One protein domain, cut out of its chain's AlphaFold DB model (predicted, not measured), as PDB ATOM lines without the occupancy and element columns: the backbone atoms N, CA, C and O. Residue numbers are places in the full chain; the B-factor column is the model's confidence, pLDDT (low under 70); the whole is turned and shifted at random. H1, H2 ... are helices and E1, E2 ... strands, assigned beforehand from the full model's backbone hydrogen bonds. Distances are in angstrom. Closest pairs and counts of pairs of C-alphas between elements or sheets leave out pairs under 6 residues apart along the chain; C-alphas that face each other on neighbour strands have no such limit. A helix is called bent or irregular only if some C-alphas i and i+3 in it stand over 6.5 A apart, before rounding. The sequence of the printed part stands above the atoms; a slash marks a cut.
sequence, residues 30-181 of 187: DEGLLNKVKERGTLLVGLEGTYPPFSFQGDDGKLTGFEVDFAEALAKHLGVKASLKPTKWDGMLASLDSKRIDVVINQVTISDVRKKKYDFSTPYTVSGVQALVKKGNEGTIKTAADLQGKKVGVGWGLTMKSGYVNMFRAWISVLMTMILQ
ATOM      1  N   ASP A  30     206.544 147.468 182.251       51.69
ATOM      2  CA  ASP A  30     205.171 147.885 181.951       51.69
ATOM      3  C   ASP A  30     204.972 148.005 180.409       51.69
ATOM      4  O   ASP A  30     205.514 148.925 179.816       51.69
ATOM      5  N   GLU A  31     204.293 147.154 179.626       55.75
ATOM      6  CA  GLU A  31     203.413 145.997 179.879       55.75
ATOM      7  C   GLU A  31     202.074 146.348 180.543       55.75
ATOM      8  O   GLU A  31     201.921 146.214 181.750       55.75
ATOM      9  N   GLY A  32     201.115 146.929 179.792       77.25
ATOM     10  CA  GLY A  32     199.780 147.252 180.348       77.25
ATOM     11  C   GLY A  32     198.962 148.404 179.734       77.25
ATOM     12  O   GLY A  32     197.819 148.163 179.381       77.25
ATOM     13  N   LEU A  33     199.461 149.641 179.569       83.38
ATOM     14  CA  LEU A  33     198.753 150.682 178.780       83.38
ATOM     15  C   LEU A  33     198.675 150.265 177.307       83.38
ATOM     16  O   LEU A  33     197.595 150.277 176.733       83.38
ATOM     17  N   LEU A  34     199.788 149.795 176.730       86.44
ATOM     18  CA  LEU A  34     199.816 149.199 175.392       86.44
ATOM     19  C   LEU A  34     198.871 147.991 175.280       86.44
ATOM     20  O   LEU A  34     198.186 147.847 174.270       86.44
ATOM     21  N   ASN A  35     198.794 147.159 176.322       88.81
ATOM     22  CA  ASN A  35     197.937 145.973 176.320       88.81
ATOM     23  C   ASN A  35     196.467 146.400 176.406       88.81
ATOM     24  O   ASN A  35     195.700 146.027 175.533       88.81
ATOM     25  N   LYS A  36     196.110 147.334 177.298       90.25
ATOM     26  CA  LYS A  36     194.779 147.968 177.360       90.25
ATOM     27  C   LYS A  36     194.380 148.655 176.054       90.25
ATOM     28  O   LYS A  36     193.228 148.551 175.655       90.25
ATOM     29  N   VAL A  37     195.301 149.339 175.371       92.69
ATOM     30  CA  VAL A  37     195.065 149.941 174.043       92.69
ATOM     31  C   VAL A  37     194.707 148.858 173.018       92.69
ATOM     32  O   VAL A  37     193.733 149.026 172.282       92.69
ATOM     33  N   LYS A  38     195.443 147.737 173.007       91.88
ATOM     34  CA  LYS A  38     195.215 146.584 172.118       91.88
ATOM     35  C   LYS A  38     193.939 145.804 172.460       91.88
ATOM     36  O   LYS A  38     193.135 145.562 171.569       91.88
ATOM     37  N   GLU A  39     193.705 145.493 173.732       93.44
ATOM     38  CA  GLU A  39     192.495 144.845 174.273       93.44
ATOM     39  C   GLU A  39     191.227 145.654 173.952       93.44
ATOM     40  O   GLU A  39     190.218 145.103 173.523       93.44
ATOM     41  N   ARG A  40     191.295 146.984 174.096       95.06
ATOM     42  CA  ARG A  40     190.233 147.945 173.742       95.06
ATOM     43  C   ARG A  40     190.140 148.204 172.228       95.06
ATOM     44  O   ARG A  40     189.275 148.965 171.789       95.06
ATOM     45  N   GLY A  41     191.058 147.654 171.427       96.31
ATOM     46  CA  GLY A  41     191.156 147.854 169.977       96.31
ATOM     47  C   GLY A  41     191.287 149.317 169.530       96.31
ATOM     48  O   GLY A  41     191.029 149.622 168.364       96.31
ATOM     49  N   THR A  42     191.630 150.236 170.442       96.69
ATOM     50  CA  THR A  42     191.476 151.688 170.247       96.69
ATOM     51  C   THR A  42     192.527 152.480 171.026       96.69
ATOM     52  O   THR A  42     192.662 152.279 172.234       96.69
ATOM     53  N   LEU A  43     193.191 153.436 170.372       96.25
ATOM     54  CA  LEU A  43     194.066 154.457 170.964       96.25
ATOM     55  C   LEU A  43     193.298 155.782 171.136       96.25
ATOM     56  O   LEU A  43     192.723 156.292 170.175       96.25
ATOM     57  N   LEU A  44     193.280 156.348 172.342       96.25
ATOM     58  CA  LEU A  44     192.601 157.602 172.682       96.25
ATOM     59  C   LEU A  44     193.589 158.773 172.583       96.25
ATOM     60  O   LEU A  44     194.454 158.931 173.447       96.25
ATOM     61  N   VAL A  45     193.452 159.599 171.545       95.75
ATOM     62  CA  VAL A  45     194.430 160.642 171.189       95.75
ATOM     63  C   VAL A  45     193.892 162.031 171.515       95.75
ATOM     64  O   VAL A  45     192.880 162.441 170.952       95.75
ATOM     65  N   GLY A  46     194.576 162.776 172.382       94.62
ATOM     66  CA  GLY A  46     194.310 164.197 172.613       94.62
ATOM     67  C   GLY A  46     195.032 165.089 171.604       94.62
ATOM     68  O   GLY A  46     196.250 164.987 171.454       94.62
ATOM     69  N   LEU A  47     194.272 165.968 170.952       93.06
ATOM     70  CA  LEU A  47     194.741 167.041 170.069       93.06
ATOM     71  C   LEU A  47     193.712 168.190 170.089       93.06
ATOM     72  O   LEU A  47     192.587 167.971 170.536       93.06
ATOM     73  N   GLU A  48     194.056 169.405 169.665       89.31
ATOM     74  CA  GLU A  48     193.171 170.575 169.794       89.31
ATOM     75  C   GLU A  48     192.122 170.664 168.684       89.31
ATOM     76  O   GLU A  48     190.955 170.926 168.976       89.31
ATOM     77  N   GLY A  49     192.501 170.419 167.425       89.19
ATOM     78  CA  GLY A  49     191.565 170.496 166.297       89.19
ATOM     79  C   GLY A  49     191.228 171.923 165.852       89.19
ATOM     80  O   GLY A  49     190.249 172.126 165.136       89.19
ATOM     81  N   THR A  50     192.028 172.911 166.258       87.38
ATOM     82  CA  THR A  50     191.846 174.337 165.931       87.38
ATOM     83  C   THR A  50     193.131 175.017 165.439       87.38
ATOM     84  O   THR A  50     193.233 176.242 165.494       87.38
ATOM     85  N   TYR A  51     194.131 174.252 164.988       83.19
ATOM     86  CA  TYR A  51     195.454 174.753 164.604       83.19
ATOM     87  C   TYR A  51     195.937 174.181 163.250       83.19
ATOM     88  O   TYR A  51     196.696 173.206 163.208       83.19
ATOM     89  N   PRO A  52     195.511 174.773 162.114       85.69
ATOM     90  CA  PRO A  52     195.998 174.392 160.788       85.69
ATOM     91  C   PRO A  52     197.502 174.677 160.619       85.69
ATOM     92  O   PRO A  52     197.993 175.663 161.174       85.69
ATOM     93  N   PRO A  53     198.244 173.883 159.822       86.88
ATOM     94  CA  PRO A  53     197.830 172.670 159.101       86.88
ATOM     95  C   PRO A  53     197.932 171.375 159.940       86.88
ATOM     96  O   PRO A  53     197.909 170.277 159.388       86.88
ATOM     97  N   PHE A  54     198.108 171.483 161.260       86.56
ATOM     98  CA  PHE A  54     198.509 170.369 162.118       86.56
ATOM     99  C   PHE A  54     197.323 169.540 162.603       86.56
ATOM    100  O   PHE A  54     197.224 168.368 162.262       86.56
ATOM    101  N   SER A  55     196.381 170.151 163.317       90.56
ATOM    102  CA  SER A  55     195.098 169.528 163.641       90.56
ATOM    103  C   SER A  55     193.995 170.575 163.594       90.56
ATOM    104  O   SER A  55     193.975 171.522 164.379       90.56
ATOM    105  N   PHE A  56     193.073 170.437 162.646       91.44
ATOM    106  CA  PHE A  56     192.016 171.413 162.390       91.44
ATOM    107  C   PHE A  56     190.729 170.750 161.895       91.44
ATOM    108  O   PHE A  56     190.738 169.592 161.481       91.44
ATOM    109  N   GLN A  57     189.614 171.472 161.954       93.19
ATOM    110  CA  GLN A  57     188.373 171.058 161.306       93.19
ATOM    111  C   GLN A  57     188.384 171.528 159.843       93.19
ATOM    112  O   GLN A  57     188.601 172.712 159.588       93.19
ATOM    113  N   GLY A  58     188.198 170.605 158.900       88.56
ATOM    114  CA  GLY A  58     188.097 170.893 157.468       88.56
ATOM    115  C   GLY A  58     186.696 171.345 157.048       88.56
ATOM    116  O   GLY A  58     185.749 171.293 157.835       88.56
ATOM    117  N   ASP A  59     186.556 171.746 155.782       90.25
ATOM    118  CA  ASP A  59     185.303 172.279 155.215       90.25
ATOM    119  C   ASP A  59     184.136 171.270 155.241       90.25
ATOM    120  O   ASP A  59     182.968 171.653 155.240       90.25
ATOM    121  N   ASP A  60     184.441 169.970 155.301       91.25
ATOM    122  CA  ASP A  60     183.468 168.880 155.441       91.25
ATOM    123  C   ASP A  60     183.050 168.607 156.902       91.25
ATOM    124  O   ASP A  60     182.338 167.639 157.186       91.25
ATOM    125  N   GLY A  61     183.522 169.433 157.840       88.88
ATOM    126  CA  GLY A  61     183.274 169.314 159.269       88.88
ATOM    127  C   GLY A  61     184.082 168.221 159.978       88.88
ATOM    128  O   GLY A  61     183.901 168.058 161.188       88.88
ATOM    129  N   LYS A  62     184.965 167.479 159.294       92.31
ATOM    130  CA  LYS A  62     185.808 166.448 159.920       92.31
ATOM    131  C   LYS A  62     187.118 167.023 160.451       92.31
ATOM    132  O   LYS A  62     187.578 168.084 160.048       92.31
ATOM    133  N   LEU A  63     187.725 166.285 161.375       93.62
ATOM    134  CA  LEU A  63     189.049 166.566 161.917       93.62
ATOM    135  C   LEU A  63     190.115 166.094 160.913       93.62
ATOM    136  O   LEU A  63     190.033 164.966 160.433       93.62
ATOM    137  N   THR A  64     191.081 166.946 160.582       94.38
ATOM    138  CA  THR A  64     192.103 166.712 159.549       94.38
ATOM    139  C   THR A  64     193.421 167.435 159.883       94.38
ATOM    140  O   THR A  64     193.496 168.191 160.857       94.38
ATOM    141  N   GLY A  65     194.467 167.193 159.090       91.88
ATOM    142  CA  GLY A  65     195.810 167.754 159.248       91.88
ATOM    143  C   GLY A  65     196.863 166.730 159.682       91.88
ATOM    144  O   GLY A  65     196.549 165.607 160.068       91.88
ATOM    145  N   PHE A  66     198.131 167.141 159.647       90.25
ATOM    146  CA  PHE A  66     199.290 166.267 159.880       90.25
ATOM    147  C   PHE A  66     199.224 165.429 161.175       90.25
ATOM    148  O   PHE A  66     199.625 164.268 161.189       90.25
ATOM    149  N   GLU A  67     198.721 165.992 162.274       91.69
ATOM    150  CA  GLU A  67     198.610 165.307 163.569       91.69
ATOM    151  C   GLU A  67     197.479 164.269 163.583       91.69
ATOM    152  O   GLU A  67     197.553 163.300 164.339       91.69
ATOM    153  N   VAL A  68     196.465 164.435 162.726       94.62
ATOM    154  CA  VAL A  68     195.411 163.438 162.486       94.62
ATOM    155  C   VAL A  68     195.980 162.271 161.687       94.62
ATOM    156  O   VAL A  68     195.908 161.133 162.148       94.62
ATOM    157  N   ASP A  69     196.638 162.557 160.562       94.38
ATOM    158  CA  ASP A  69     197.270 161.541 159.711       94.38
ATOM    159  C   ASP A  69     198.310 160.723 160.501       94.38
ATOM    160  O   ASP A  69     198.359 159.493 160.416       94.38
ATOM    161  N   PHE A  70     199.112 161.395 161.338       93.25
ATOM    162  CA  PHE A  70     200.089 160.761 162.223       93.25
ATOM    163  C   PHE A  70     199.427 159.914 163.325       93.25
ATOM    164  O   PHE A  70     199.883 158.802 163.599       93.25
ATOM    165  N   ALA A  71     198.330 160.386 163.927       94.31
ATOM    166  CA  ALA A  71     197.569 159.627 164.919       94.31
ATOM    167  C   ALA A  71     196.936 158.352 164.330       94.31
ATOM    168  O   ALA A  71     196.961 157.296 164.969       94.31
ATOM    169  N   GLU A  72     196.400 158.426 163.110       95.88
ATOM    170  CA  GLU A  72     195.852 157.269 162.397       95.88
ATOM    171  C   GLU A  72     196.948 156.289 161.962       95.88
ATOM    172  O   GLU A  72     196.796 155.078 162.152       95.88
ATOM    173  N   ALA A  73     198.084 156.786 161.462       95.12
ATOM    174  CA  ALA A  73     199.241 155.961 161.119       95.12
ATOM    175  C   ALA A  73     199.813 155.221 162.342       95.12
ATOM    176  O   ALA A  73     200.081 154.019 162.261       95.12
ATOM    177  N   LEU A  74     199.934 155.900 163.490       92.06
ATOM    178  CA  LEU A  74     200.369 155.299 164.753       92.06
ATOM    179  C   LEU A  74     199.384 154.226 165.237       92.06
ATOM    180  O   LEU A  74     199.796 153.115 165.566       92.06
ATOM    181  N   ALA A  75     198.081 154.521 165.248       94.19
ATOM    182  CA  ALA A  75     197.067 153.547 165.645       94.19
ATOM    183  C   ALA A  75     197.091 152.303 164.737       94.19
ATOM    184  O   ALA A  75     197.123 151.174 165.232       94.19
ATOM    185  N   LYS A  76     197.194 152.503 163.416       95.81
ATOM    186  CA  LYS A  76     197.340 151.431 162.421       95.81
ATOM    187  C   LYS A  76     198.594 150.584 162.658       95.81
ATOM    188  O   LYS A  76     198.502 149.361 162.592       95.81
ATOM    189  N   HIS A  77     199.735 151.200 162.976       91.94
ATOM    190  CA  HIS A  77     200.971 150.484 163.325       91.94
ATOM    191  C   HIS A  77     200.816 149.640 164.604       91.94
ATOM    192  O   HIS A  77     201.301 148.513 164.672       91.94
ATOM    193  N   LEU A  78     200.080 150.146 165.597       90.12
ATOM    194  CA  LEU A  78     199.778 149.435 166.843       90.12
ATOM    195  C   LEU A  78     198.688 148.348 166.699       90.12
ATOM    196  O   LEU A  78     198.450 147.608 167.659       90.12
ATOM    197  N   GLY A  79     198.047 148.230 165.528       94.75
ATOM    198  CA  GLY A  79     196.973 147.271 165.247       94.75
ATOM    199  C   GLY A  79     195.593 147.684 165.776       94.75
ATOM    200  O   GLY A  79     194.746 146.824 166.007       94.75
ATOM    201  N   VAL A  80     195.366 148.981 166.004       96.88
ATOM    202  CA  VAL A  80     194.167 149.533 166.659       96.88
ATOM    203  C   VAL A  80     193.558 150.697 165.869       96.88
ATOM    204  O   VAL A  80     194.152 151.214 164.926       96.88
ATOM    205  N   LYS A  81     192.357 151.142 166.251       97.25
ATOM    206  CA  LYS A  81     191.732 152.356 165.700       97.25
ATOM    207  C   LYS A  81     192.188 153.604 166.456       97.25
ATOM    208  O   LYS A  81     192.327 153.565 167.677       97.25
ATOM    209  N   ALA A  82     192.357 154.727 165.764       96.25
ATOM    210  CA  ALA A  82     192.472 156.021 166.428       96.25
ATOM    211  C   ALA A  82     191.085 156.485 166.907       96.25
ATOM    212  O   ALA A  82     190.089 156.350 166.198       96.25
ATOM    213  N   SER A  83     191.009 157.052 168.109       96.88
ATOM    214  CA  SER A  83     189.839 157.788 168.588       96.88
ATOM    215  C   SER A  83     190.293 159.160 169.058       96.88
ATOM    216  O   SER A  83     190.724 159.347 170.197       96.88
ATOM    217  N   LEU A  84     190.221 160.108 168.131       95.75
ATOM    218  CA  LEU A  84     190.660 161.486 168.308       95.75
ATOM    219  C   LEU A  84     189.718 162.209 169.287       95.75
ATOM    220  O   LEU A  84     188.497 162.027 169.240       95.75
ATOM    221  N   LYS A  85     190.284 163.001 170.200       94.69
ATOM    222  CA  LYS A  85     189.583 163.729 171.268       94.69
ATOM    223  C   LYS A  85     189.964 165.215 171.232       94.69
ATOM    224  O   LYS A  85     190.859 165.611 171.983       94.69
ATOM    225  N   PRO A  86     189.286 166.034 170.401       92.19
ATOM    226  CA  PRO A  86     189.411 167.492 170.409       92.19
ATOM    227  C   PRO A  86     189.337 168.062 171.832       92.19
ATOM    228  O   PRO A  86     188.296 167.997 172.487       92.19
ATOM    229  N   THR A  87     190.464 168.563 172.334       87.62
ATOM    230  CA  THR A  87     190.644 168.994 173.726       87.62
ATOM    231  C   THR A  87     191.518 170.240 173.765       87.62
ATOM    232  O   THR A  87     192.679 170.178 173.380       87.62
ATOM    233  N   LYS A  88     190.990 171.358 174.283       88.19
ATOM    234  CA  LYS A  88     191.751 172.610 174.464       88.19
ATOM    235  C   LYS A  88     193.020 172.382 175.289       88.19
ATOM    236  O   LYS A  88     192.957 171.682 176.305       88.19
ATOM    237  N   TRP A  89     194.118 173.047 174.926       84.62
ATOM    238  CA  TRP A  89     195.426 172.885 175.570       84.62
ATOM    239  C   TRP A  89     195.391 172.916 177.110       84.62
ATOM    240  O   TRP A  89     195.931 172.012 177.749       84.62
ATOM    241  N   ASP A  90     194.688 173.884 177.711       80.56
ATOM    242  CA  ASP A  90     194.591 174.038 179.175       80.56
ATOM    243  C   ASP A  90     194.031 172.789 179.896       80.56
ATOM    244  O   ASP A  90     194.383 172.521 181.044       80.56
ATOM    245  N   GLY A  91     193.172 172.006 179.229       86.31
ATOM    246  CA  GLY A  91     192.597 170.761 179.755       86.31
ATOM    247  C   GLY A  91     193.320 169.485 179.305       86.31
ATOM    248  O   GLY A  91     193.108 168.425 179.895       86.31
ATOM    249  N   MET A  92     194.179 169.568 178.285       88.56
ATOM    250  CA  MET A  92     194.802 168.422 177.611       88.56
ATOM    251  C   MET A  92     195.596 167.536 178.578       88.56
ATOM    252  O   MET A  92     195.344 166.335 178.690       88.56
ATOM    253  N   LEU A  93     196.521 168.136 179.334       89.31
ATOM    254  CA  LEU A  93     197.369 167.404 180.279       89.31
ATOM    255  C   LEU A  93     196.567 166.826 181.456       89.31
ATOM    256  O   LEU A  93     196.881 165.740 181.928       89.31
ATOM    257  N   ALA A  94     195.481 167.487 181.872       90.62
ATOM    258  CA  ALA A  94     194.578 166.964 182.897       90.62
ATOM    259  C   ALA A  94     193.721 165.786 182.384       90.62
ATOM    260  O   ALA A  94     193.374 164.885 183.150       90.62
ATOM    261  N   SER A  95     193.385 165.752 181.089       90.50
ATOM    262  CA  SER A  95     192.751 164.591 180.448       90.50
ATOM    263  C   SER A  95     193.707 163.407 180.290       90.50
ATOM    264  O   SER A  95     193.260 162.270 180.429       90.50
ATOM    265  N   LEU A  96     195.004 163.660 180.081       90.88
ATOM    266  CA  LEU A  96     196.042 162.628 180.155       90.88
ATOM    267  C   LEU A  96     196.184 162.102 181.595       90.88
ATOM    268  O   LEU A  96     196.100 160.899 181.818       90.88
ATOM    269  N   ASP A  97     196.284 162.994 182.589       89.75
ATOM    270  CA  ASP A  97     196.381 162.623 184.011       89.75
ATOM    271  C   ASP A  97     195.214 161.760 184.506       89.75
ATOM    272  O   ASP A  97     195.400 160.829 185.292       89.75
ATOM    273  N   SER A  98     194.005 162.067 184.034       91.81
ATOM    274  CA  SER A  98     192.779 161.326 184.347       91.81
ATOM    275  C   SER A  98     192.506 160.149 183.402       91.81
ATOM    276  O   SER A  98     191.444 159.535 183.500       91.81
ATOM    277  N   LYS A  99     193.451 159.811 182.510       90.75
ATOM    278  CA  LYS A  99     193.399 158.657 181.590       90.75
ATOM    279  C   LYS A  99     192.166 158.659 180.671       90.75
ATOM    280  O   LYS A  99     191.686 157.610 180.248       90.75
ATOM    281  N   ARG A 100     191.657 159.857 180.351       91.50
ATOM    282  CA  ARG A 100     190.602 160.093 179.343       91.50
ATOM    283  C   ARG A 100     191.158 160.116 177.915       91.50
ATOM    284  O   ARG A 100     190.408 159.929 176.961       91.50
ATOM    285  N   ILE A 101     192.467 160.318 177.796       94.44
ATOM    286  CA  ILE A 101     193.304 160.051 176.624       94.44
ATOM    287  C   ILE A 101     194.509 159.225 177.090       94.44
ATOM    288  O   ILE A 101     194.922 159.354 178.243       94.44
ATOM    289  N   ASP A 102     195.069 158.387 176.217       93.38
ATOM    290  CA  ASP A 102     196.305 157.645 176.513       93.38
ATOM    291  C   ASP A 102     197.554 158.454 176.109       93.38
ATOM    292  O   ASP A 102     198.652 158.203 176.605       93.38
ATOM    293  N   VAL A 103     197.387 159.403 175.178       93.44
ATOM    294  CA  VAL A 103     198.475 160.077 174.459       93.44
ATOM    295  C   VAL A 103     198.064 161.480 173.991       93.44
ATOM    296  O   VAL A 103     196.891 161.715 173.693       93.44
ATOM    297  N   VAL A 104     199.019 162.415 173.899       94.12
ATOM    298  CA  VAL A 104     198.822 163.761 173.315       94.12
ATOM    299  C   VAL A 104     199.677 163.933 172.061       94.12
ATOM    300  O   VAL A 104     200.902 163.826 172.134       94.12
ATOM    301  N   ILE A 105     199.042 164.282 170.941       93.06
ATOM    302  CA  ILE A 105     199.680 164.623 169.661       93.06
ATOM    303  C   ILE A 105     199.229 166.048 169.305       93.06
ATOM    304  O   ILE A 105     198.213 166.237 168.649       93.06
ATOM    305  N   ASN A 106     199.932 167.044 169.855       88.69
ATOM    306  CA  ASN A 106     199.573 168.466 169.747       88.69
ATOM    307  C   ASN A 106     200.817 169.371 169.870       88.69
ATOM    308  O   ASN A 106     200.916 170.181 170.797       88.69
ATOM    309  N   GLN A 107     201.824 169.139 169.018       82.94
ATOM    310  CA  GLN A 107     203.086 169.897 168.928       82.94
ATOM    311  C   GLN A 107     203.757 170.238 170.274       82.94
ATOM    312  O   GLN A 107     204.298 171.330 170.485       82.94
ATOM    313  N   VAL A 108     203.719 169.322 171.246       83.50
ATOM    314  CA  VAL A 108     204.067 169.711 172.614       83.50
ATOM    315  C   VAL A 108     205.574 169.891 172.754       83.50
ATOM    316  O   VAL A 108     206.355 168.968 172.522       83.50
ATOM    317  N   THR A 109     205.994 171.088 173.176       80.88
ATOM    318  CA  THR A 109     207.412 171.368 173.425       80.88
ATOM    319  C   THR A 109     207.926 170.510 174.575       80.88
ATOM    320  O   THR A 109     207.402 170.583 175.697       80.88
ATOM    321  N   ILE A 110     209.007 169.776 174.323       80.56
ATOM    322  CA  ILE A 110     209.785 169.117 175.371       80.56
ATOM    323  C   ILE A 110     210.320 170.179 176.344       80.56
ATOM    324  O   ILE A 110     210.879 171.192 175.930       80.56
ATOM    325  N   SER A 111     210.169 169.955 177.649       81.50
ATOM    326  CA  SER A 111     210.805 170.776 178.686       81.50
ATOM    327  C   SER A 111     211.100 169.944 179.927       81.50
ATOM    328  O   SER A 111     210.395 168.974 180.208       81.50
ATOM    329  N   ASP A 112     212.115 170.318 180.705       83.00
ATOM    330  CA  ASP A 112     212.553 169.504 181.849       83.00
ATOM    331  C   ASP A 112     211.526 169.472 182.992       83.00
ATOM    332  O   ASP A 112     211.482 168.522 183.767       83.00
ATOM    333  N   VAL A 113     210.632 170.466 183.057       81.50
ATOM    334  CA  VAL A 113     209.465 170.453 183.957       81.50
ATOM    335  C   VAL A 113     208.440 169.401 183.518       81.50
ATOM    336  O   VAL A 113     207.872 168.722 184.369       81.50
ATOM    337  N   ARG A 114     208.225 169.218 182.206       82.00
ATOM    338  CA  ARG A 114     207.325 168.180 181.673       82.00
ATOM    339  C   ARG A 114     207.961 166.784 181.745       82.00
ATOM    340  O   ARG A 114     207.282 165.858 182.174       82.00
ATOM    341  N   LYS A 115     209.262 166.646 181.443       84.31
ATOM    342  CA  LYS A 115     210.021 165.373 181.530       84.31
ATOM    343  C   LYS A 115     210.006 164.745 182.928       84.31
ATOM    344  O   LYS A 115     210.160 163.542 183.059       84.31
ATOM    345  N   LYS A 116     209.832 165.550 183.984       86.56
ATOM    346  CA  LYS A 116     209.701 165.070 185.373       86.56
ATOM    347  C   LYS A 116     208.359 164.391 185.682       86.56
ATOM    348  O   LYS A 116     208.200 163.888 186.789       86.56
ATOM    349  N   LYS A 117     207.390 164.426 184.760       82.06
ATOM    350  CA  LYS A 117     206.028 163.905 184.965       82.06
ATOM    351  C   LYS A 117     205.500 163.059 183.800       82.06
ATOM    352  O   LYS A 117     204.652 162.202 184.024       82.06
ATOM    353  N   TYR A 118     205.971 163.301 182.579       86.38
ATOM    354  CA  TYR A 118     205.512 162.598 181.387       86.38
ATOM    355  C   TYR A 118     206.680 162.152 180.514       86.38
ATOM    356  O   TYR A 118     207.698 162.845 180.413       86.38
ATOM    357  N   ASP A 119     206.468 161.035 179.831       86.56
ATOM    358  CA  ASP A 119     207.347 160.539 178.787       86.56
ATOM    359  C   ASP A 119     207.059 161.251 177.463       86.56
ATOM    360  O   ASP A 119     205.982 161.809 177.231       86.56
ATOM    361  N   PHE A 120     208.051 161.216 176.583       84.31
ATOM    362  CA  PHE A 120     208.052 161.910 175.306       84.31
ATOM    363  C   PHE A 120     208.590 160.973 174.220       84.31
ATOM    364  O   PHE A 120     209.604 160.312 174.446       84.31
ATOM    365  N   SER A 121     207.958 160.927 173.043       83.69
ATOM    366  CA  SER A 121     208.515 160.180 171.904       83.69
ATOM    367  C   SER A 121     209.737 160.884 171.301       83.69
ATOM    368  O   SER A 121     210.020 162.053 171.594       83.69
ATOM    369  N   THR A 122     210.408 160.209 170.364       83.81
ATOM    370  CA  THR A 122     211.285 160.866 169.382       83.81
ATOM    371  C   THR A 122     210.539 162.045 168.728       83.81
ATOM    372  O   THR A 122     209.378 161.864 168.348       83.81
ATOM    373  N   PRO A 123     211.148 163.245 168.616       82.50
ATOM    374  CA  PRO A 123     210.507 164.412 168.008       82.50
ATOM    375  C   PRO A 123     210.100 164.171 166.556       82.50
ATOM    376  O   PRO A 123     210.920 163.739 165.749       82.50
ATOM    377  N   TYR A 124     208.854 164.513 166.222       75.19
ATOM    378  CA  TYR A 124     208.326 164.437 164.854       75.19
ATOM    379  C   TYR A 124     208.287 165.803 164.148       75.19
ATOM    380  O   TYR A 124     208.100 165.860 162.937       75.19
ATOM    381  N   THR A 125     208.462 166.911 164.879       71.94
ATOM    382  CA  THR A 125     208.522 168.271 164.317       71.94
ATOM    383  C   THR A 125     209.601 169.126 164.988       71.94
ATOM    384  O   THR A 125     209.920 168.977 166.172       71.94
ATOM    385  N   VAL A 126     210.162 170.055 164.210       69.19
ATOM    386  CA  VAL A 126     211.126 171.071 164.653       69.19
ATOM    387  C   VAL A 126     210.615 172.426 164.174       69.19
ATOM    388  O   VAL A 126     210.319 172.587 162.993       69.19
ATOM    389  N   SER A 127     210.499 173.402 165.075       64.06
ATOM    390  CA  SER A 127     209.903 174.709 164.766       64.06
ATOM    391  C   SER A 127     210.658 175.854 165.436       64.06
ATOM    392  O   SER A 127     211.003 175.759 166.615       64.06
ATOM    393  N   GLY A 128     210.849 176.967 164.729       62.22
ATOM    394  CA  GLY A 128     211.364 178.210 165.305       62.22
ATOM    395  C   GLY A 128     210.236 179.140 165.755       62.22
ATOM    396  O   GLY A 128     209.302 179.389 164.995       62.22
ATOM    397  N   VAL A 129     210.341 179.695 166.966       66.44
ATOM    398  CA  VAL A 129     209.463 180.790 167.414       66.44
ATOM    399  C   VAL A 129     209.782 182.042 166.595       66.44
ATOM    400  O   VAL A 129     210.930 182.482 166.562       66.44
ATOM    401  N   GLN A 130     208.769 182.628 165.957       70.50
ATOM    402  CA  GLN A 130     208.895 183.832 165.131       70.50
ATOM    403  C   GLN A 130     207.957 184.935 165.631       70.50
ATOM    404  O   GLN A 130     206.876 184.657 166.152       70.50
ATOM    405  N   ALA A 131     208.367 186.194 165.471       75.44
ATOM    406  CA  ALA A 131     207.539 187.351 165.793       75.44
ATOM    407  C   ALA A 131     206.703 187.758 164.570       75.44
ATOM    408  O   ALA A 131     207.253 188.123 163.534       75.44
ATOM    409  N   LEU A 132     205.375 187.731 164.700       77.94
ATOM    410  CA  LEU A 132     204.467 188.270 163.688       77.94
ATOM    411  C   LEU A 132     204.245 189.767 163.939       77.94
ATOM    412  O   LEU A 132     203.868 190.172 165.039       77.94
ATOM    413  N   VAL A 133     204.464 190.585 162.910       83.00
ATOM    414  CA  VAL A 133     204.231 192.038 162.932       83.00
ATOM    415  C   VAL A 133     203.091 192.416 161.987       83.00
ATOM    416  O   VAL A 133     202.785 191.696 161.037       83.00
ATOM    417  N   LYS A 134     202.446 193.560 162.236       85.00
ATOM    418  CA  LYS A 134     201.446 194.116 161.315       85.00
ATOM    419  C   LYS A 134     202.121 194.506 159.992       85.00
ATOM    420  O   LYS A 134     203.206 195.084 160.016       85.00
ATOM    421  N   LYS A 135     201.451 194.258 158.861       83.12
ATOM    422  CA  LYS A 135     201.879 194.749 157.541       83.12
ATOM    423  C   LYS A 135     202.102 196.270 157.570       83.12
ATOM    424  O   LYS A 135     201.254 196.990 158.100       83.12
ATOM    425  N   GLY A 136     203.222 196.736 157.024       83.69
ATOM    426  CA  GLY A 136     203.730 198.109 157.146       83.69
ATOM    427  C   GLY A 136     204.756 198.317 158.273       83.69
ATOM    428  O   GLY A 136     205.379 199.373 158.328       83.69
ATOM    429  N   ASN A 137     204.952 197.330 159.158       82.19
ATOM    430  CA  ASN A 137     205.962 197.348 160.224       82.19
ATOM    431  C   ASN A 137     207.085 196.312 159.981       82.19
ATOM    432  O   ASN A 137     207.746 195.867 160.928       82.19
ATOM    433  N   GLU A 138     207.293 195.881 158.736       82.12
ATOM    434  CA  GLU A 138     208.311 194.903 158.350       82.12
ATOM    435  C   GLU A 138     209.710 195.365 158.798       82.12
ATOM    436  O   GLU A 138     210.122 196.501 158.573       82.12
ATOM    437  N   GLY A 139     210.453 194.492 159.484       76.81
ATOM    438  CA  GLY A 139     211.788 194.819 159.993       76.81
ATOM    439  C   GLY A 139     211.837 195.775 161.196       76.81
ATOM    440  O   GLY A 139     212.939 196.113 161.619       76.81
ATOM    441  N   THR A 140     210.703 196.175 161.790       80.56
ATOM    442  CA  THR A 140     210.692 196.896 163.087       80.56
ATOM    443  C   THR A 140     211.045 196.002 164.280       80.56
ATOM    444  O   THR A 140     211.453 196.506 165.323       80.56
ATOM    445  N   ILE A 141     210.892 194.684 164.113       78.56
ATOM    446  CA  ILE A 141     211.334 193.625 165.021       78.56
ATOM    447  C   ILE A 141     212.189 192.673 164.180       78.56
ATOM    448  O   ILE A 141     211.694 192.094 163.214       78.56
ATOM    449  N   LYS A 142     213.470 192.535 164.522       79.44
ATOM    450  CA  LYS A 142     214.435 191.614 163.894       79.44
ATOM    451  C   LYS A 142     215.067 190.668 164.918       79.44
ATOM    452  O   LYS A 142     215.501 189.578 164.563       79.44
ATOM    453  N   THR A 143     215.113 191.079 166.182       80.19
ATOM    454  CA  THR A 143     215.723 190.364 167.303       80.19
ATOM    455  C   THR A 143     214.752 190.255 168.481       80.19
ATOM    456  O   THR A 143     213.764 190.982 168.572       80.19
ATOM    457  N   ALA A 144     215.056 189.376 169.440       74.19
ATOM    458  CA  ALA A 144     214.302 189.301 170.692       74.19
ATOM    459  C   ALA A 144     214.509 190.534 171.601       74.19
ATOM    460  O   ALA A 144     213.677 190.789 172.472       74.19
ATOM    461  N   ALA A 145     215.585 191.308 171.404       77.81
ATOM    462  CA  ALA A 145     215.825 192.552 172.137       77.81
ATOM    463  C   ALA A 145     214.846 193.658 171.709       77.81
ATOM    464  O   ALA A 145     214.365 194.409 172.555       77.81
ATOM    465  N   ASP A 146     214.453 193.683 170.432       79.75
ATOM    466  CA  ASP A 146     213.506 194.667 169.890       79.75
ATOM    467  C   ASP A 146     212.096 194.528 170.496       79.75
ATOM    468  O   ASP A 146     211.267 195.418 170.336       79.75
ATOM    469  N   LEU A 147     211.800 193.433 171.205       77.56
ATOM    470  CA  LEU A 147     210.543 193.240 171.937       77.56
ATOM    471  C   LEU A 147     210.510 193.972 173.294       77.56
ATOM    472  O   LEU A 147     209.437 194.082 173.891       77.56
ATOM    473  N   GLN A 148     211.642 194.475 173.801       76.31
ATOM    474  CA  GLN A 148     211.683 195.174 175.089       76.31
ATOM    475  C   GLN A 148     210.807 196.439 175.076       76.31
ATOM    476  O   GLN A 148     210.758 197.189 174.101       76.31
ATOM    477  N   GLY A 149     210.059 196.652 176.162       76.94
ATOM    478  CA  GLY A 149     209.101 197.757 176.296       76.94
ATOM    479  C   GLY A 149     207.842 197.655 175.418       76.94
ATOM    480  O   GLY A 149     206.959 198.506 175.533       76.94
ATOM    481  N   LYS A 150     207.711 196.636 174.557       79.81
ATOM    482  CA  LYS A 150     206.544 196.454 173.677       79.81
ATOM    483  C   LYS A 150     205.528 195.491 174.295       79.81
ATOM    484  O   LYS A 150     205.879 194.546 174.996       79.81
ATOM    485  N   LYS A 151     204.240 195.711 174.010       79.94
ATOM    486  CA  LYS A 151     203.167 194.772 174.376       79.94
ATOM    487  C   LYS A 151     203.179 193.599 173.393       79.94
ATOM    488  O   LYS A 151     202.992 193.815 172.200       79.94
ATOM    489  N   VAL A 152     203.378 192.379 173.894       77.88
ATOM    490  CA  VAL A 152     203.415 191.148 173.088       77.88
ATOM    491  C   VAL A 152     202.284 190.218 173.526       77.88
ATOM    492  O   VAL A 152     202.127 189.952 174.717       77.88
ATOM    493  N   GLY A 153     201.486 189.738 172.572       71.62
ATOM    494  CA  GLY A 153     200.458 188.724 172.811       71.62
ATOM    495  C   GLY A 153     201.008 187.317 172.579       71.62
ATOM    496  O   GLY A 153     201.706 187.090 171.594       71.62
ATOM    497  N   VAL A 154     200.676 186.374 173.464       68.81
ATOM    498  CA  VAL A 154     200.999 184.945 173.316       68.81
ATOM    499  C   VAL A 154     199.835 184.071 173.775       68.81
ATOM    500  O   VAL A 154     199.068 184.466 174.654       68.81
ATOM    501  N   GLY A 155     199.717 182.874 173.194       55.94
ATOM    502  CA  GLY A 155     198.743 181.871 173.626       55.94
ATOM    503  C   GLY A 155     198.982 181.417 175.069       55.94
ATOM    504  O   GLY A 155     200.125 181.315 175.528       55.94
ATOM    505  N   TRP A 156     197.897 181.146 175.795       42.88
ATOM    506  CA  TRP A 156     197.971 180.634 177.164       42.88
ATOM    507  C   TRP A 156     198.502 179.195 177.193       42.88
ATOM    508  O   TRP A 156     198.429 178.463 176.211       42.88
ATOM    509  N   GLY A 157     199.160 178.829 178.296       48.00
ATOM    510  CA  GLY A 157     199.801 177.521 178.482       48.00
ATOM    511  C   GLY A 157     201.004 177.207 177.570       48.00
ATOM    512  O   GLY A 157     201.710 176.229 177.838       48.00
ATOM    513  N   LEU A 158     201.280 178.006 176.533       55.62
ATOM    514  CA  LEU A 158     202.429 177.822 175.644       55.62
ATOM    515  C   LEU A 158     203.756 178.044 176.379       55.62
ATOM    516  O   LEU A 158     203.893 178.937 177.218       55.62
ATOM    517  N   THR A 159     204.777 177.282 175.981       52.62
ATOM    518  CA  THR A 159     206.145 177.344 176.533       52.62
ATOM    519  C   THR A 159     206.742 178.763 176.464       52.62
ATOM    520  O   THR A 159     207.504 179.160 177.346       52.62
ATOM    521  N   MET A 160     206.312 179.571 175.485       48.00
ATOM    522  CA  MET A 160     206.652 180.993 175.345       48.00
ATOM    523  C   MET A 160     206.344 181.820 176.605       48.00
ATOM    524  O   MET A 160     207.144 182.682 176.961       48.00
ATOM    525  N   LYS A 161     205.245 181.544 177.329       48.88
ATOM    526  CA  LYS A 161     204.863 182.315 178.528       48.88
ATOM    527  C   LYS A 161     205.889 182.173 179.659       48.88
ATOM    528  O   LYS A 161     206.237 183.168 180.285       48.88
ATOM    529  N   SER A 162     206.411 180.965 179.890       47.00
ATOM    530  CA  SER A 162     207.546 180.752 180.806       47.00
ATOM    531  C   SER A 162     208.868 181.266 180.224       47.00
ATOM    532  O   SER A 162     209.761 181.650 180.977       47.00
ATOM    533  N   GLY A 163     208.983 181.306 178.893       44.19
ATOM    534  CA  GLY A 163     210.146 181.816 178.171       44.19
ATOM    535  C   GLY A 163     210.515 183.255 178.529       44.19
ATOM    536  O   GLY A 163     211.690 183.515 178.763       44.19
ATOM    537  N   TYR A 164     209.550 184.174 178.666       44.03
ATOM    538  CA  TYR A 164     209.835 185.598 178.931       44.03
ATOM    539  C   TYR A 164     210.610 185.886 180.226       44.03
ATOM    540  O   TYR A 164     211.240 186.935 180.319       44.03
ATOM    541  N   VAL A 165     210.619 184.968 181.199       40.84
ATOM    542  CA  VAL A 165     211.405 185.108 182.441       40.84
ATOM    543  C   VAL A 165     212.847 184.594 182.277       40.84
ATOM    544  O   VAL A 165     213.736 185.024 183.001       40.84
ATOM    545  N   ASN A 166     213.108 183.713 181.301       36.34
ATOM    546  CA  ASN A 166     214.388 183.008 181.107       36.34
ATOM    547  C   ASN A 166     214.965 183.132 179.675       36.34
ATOM    548  O   ASN A 166     215.839 182.355 179.281       36.34
ATOM    549  N   MET A 167     214.502 184.104 178.881       33.09
ATOM    550  CA  MET A 167     214.714 184.172 177.421       33.09
ATOM    551  C   MET A 167     216.186 184.321 176.971       33.09
ATOM    552  O   MET A 167     216.484 184.179 175.790       33.09
ATOM    553  N   PHE A 168     217.117 184.562 177.899       31.22
ATOM    554  CA  PHE A 168     218.542 184.791 177.629       31.22
ATOM    555  C   PHE A 168     219.453 183.547 177.713       31.22
ATOM    556  O   PHE A 168     220.662 183.685 177.544       31.22
ATOM    557  N   ARG A 169     218.928 182.335 177.965       28.50
ATOM    558  CA  ARG A 169     219.760 181.107 178.079       28.50
ATOM    559  C   ARG A 169     219.371 179.924 177.181       28.50
ATOM    560  O   ARG A 169     220.008 178.881 177.283       28.50
ATOM    561  N   ALA A 170     218.369 180.065 176.312       28.55
ATOM    562  CA  ALA A 170     217.821 178.958 175.514       28.55
ATOM    563  C   ALA A 170     217.789 179.249 174.000       28.55
ATOM    564  O   ALA A 170     216.758 179.105 173.344       28.55
ATOM    565  N   TRP A 171     218.931 179.644 173.427       27.17
ATOM    566  CA  TRP A 171     219.153 179.442 171.990       27.17
ATOM    567  C   TRP A 171     219.317 177.936 171.728       27.17
ATOM    568  O   TRP A 171     220.023 177.264 172.473       27.17
ATOM    569  N   ILE A 172     218.682 177.421 170.669       29.23
ATOM    570  CA  ILE A 172     218.745 176.012 170.226       29.23
ATOM    571  C   ILE A 172     218.198 174.992 171.255       29.23
ATOM    572  O   ILE A 172     218.959 174.266 171.888       29.23
ATOM    573  N   SER A 173     216.865 174.876 171.366       33.28
ATOM    574  CA  SER A 173     216.144 173.599 171.608       33.28
ATOM    575  C   SER A 173     214.621 173.799 171.623       33.28
ATOM    576  O   SER A 173     214.016 173.988 172.676       33.28
ATOM    577  N   VAL A 174     213.978 173.719 170.452       33.88
ATOM    578  CA  VAL A 174     212.517 173.562 170.335       33.88
ATOM    579  C   VAL A 174     212.250 172.310 169.509       33.88
ATOM    580  O   VAL A 174     212.250 172.332 168.281       33.88
ATOM    581  N   LEU A 175     212.072 171.205 170.226       44.53
ATOM    582  CA  LEU A 175     211.700 169.903 169.688       44.53
ATOM    583  C   LEU A 175     210.259 169.618 170.118       44.53
ATOM    584  O   LEU A 175     209.931 169.711 171.308       44.53
ATOM    585  N   MET A 176     209.405 169.330 169.139       59.72
ATOM    586  CA  MET A 176     207.977 169.079 169.317       59.72
ATOM    587  C   MET A 176     207.702 167.589 169.155       59.72
ATOM    588  O   MET A 176     208.204 166.945 168.229       59.72
ATOM    589  N   THR A 177     206.958 167.020 170.102       59.41
ATOM    590  CA  THR A 177     206.818 165.567 170.187       59.41
ATOM    591  C   THR A 177     205.545 165.123 170.912       59.41
ATOM    592  O   THR A 177     204.788 165.938 171.447       59.41
ATOM    593  N   MET A 178     205.295 163.815 170.901       65.25
ATOM    594  CA  MET A 178     204.128 163.169 171.494       65.25
ATOM    595  C   MET A 178     204.322 162.985 173.004       65.25
ATOM    596  O   MET A 178     205.407 162.580 173.420       65.25
ATOM    597  N   ILE A 179     203.291 163.244 173.820       68.75
ATOM    598  CA  ILE A 179     203.335 162.982 175.272       68.75
ATOM    599  C   ILE A 179     202.628 161.675 175.615       68.75
ATOM    600  O   ILE A 179     201.491 161.452 175.198       68.75
ATOM    601  N   LEU A 180     203.291 160.868 176.441       61.59
ATOM    602  CA  LEU A 180     202.828 159.590 176.977       61.59
ATOM    603  C   LEU A 180     202.846 159.634 178.512       61.59
ATOM    604  O   LEU A 180     203.714 160.278 179.106       61.59
ATOM    605  N   GLN A 181     201.901 158.962 179.179       44.22
ATOM    606  CA  GLN A 181     201.857 158.946 180.646       44.22
ATOM    607  C   GLN A 181     202.492 157.676 181.238       44.22
ATOM    608  O   GLN A 181     201.866 156.619 181.264       44.22
TER     609      GLN A 181
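What this domain is: This is residues 30 to 181 of the 187 residues of the protein "Cystine transporter subunit" of Salmonella enterica subsp. enterica serovar Daytona (UniProt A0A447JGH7). A small, strongly twisted sheet of four strands has H2 over one face and H3 over the other, three layers in all, while a long loop reaches far out from this body and makes the longest axis. Residues 134 to 140 of that loop stick out free, and H5 follows as the chain comes back toward the sheet. The 152 printed residues hold five named helices and five named strands, in the order H1 E1 E2 H2 E3 H3 E4 H4 H5 E5; the sheet, E3 E1 E4 E5, is mixed. The class is mixed, helices and strands, with under half of the residues in named elements. The whole is only just compact, close to loose, with a radius of gyration of the C-alphas of 17.7 A and spans of 56 by 40 by 23 A.

How they stand to each other: Start at H1, residues 33 to 39, which only grazes the sheet; its closest C-alpha to E1, residues 42 to 47, is that of Val 37, 5.6 A from Leu 43. E2, residues 55 to 57, pairs with no named strand. Next, H2, residues 66 to 77, is on the sheet, and its C-alpha 75 comes closest to E3, residues 81 to 86, at Ala 82, 5.3 A. E3 and E1 are parallel, with N 83 and O 43 2.8 A apart. H3, residues 89 to 97, is on the opposite face from H2, at a height over the sheet of 8.6 A. E4, residues 103 to 109, is parallel to E1, with N 46 and O 103 2.9 A apart. E3, H3 and E4 form a split strand-helix-strand unit, two strands running the same way with E1 between them, and its crossover is right-handed. H4, residues 112 to 115, and H5, residues 159 to 166, are apart and not on the sheet. E5, residues 175 to 180, is antiparallel to E4, with N 104 and O 179 3.0 A apart. Every O i to N i+4 pair is within hydrogen-bond range in H1 and H2, against 3 of 5 in H3 and 2 of 4 in H5; H4 is too short for one.

Where its parts are: Find C-alpha 33 at (198.753, 150.682, 178.780), where H1 begins. E1 runs 15.7 A, H2 16.2 A and E3 16.0 A. H3, 13.3 A, is irregular: C-alphas 90 and 93 are 7.3 A apart. E4 runs 14.4 A, and E5 15.4 A to C-alpha 180 at (202.828, 159.590, 176.977).

The domain as a whole: The C-alphas farthest apart, those of Glu 39 and Gly 136, are 57.1 A apart. The printed part has no cut; the link from H4 to H5, 43 residues, is long. Look for low pLDDT, under 70, at residues 30 to 31, 126 to 129 and 154 to 181 of this model.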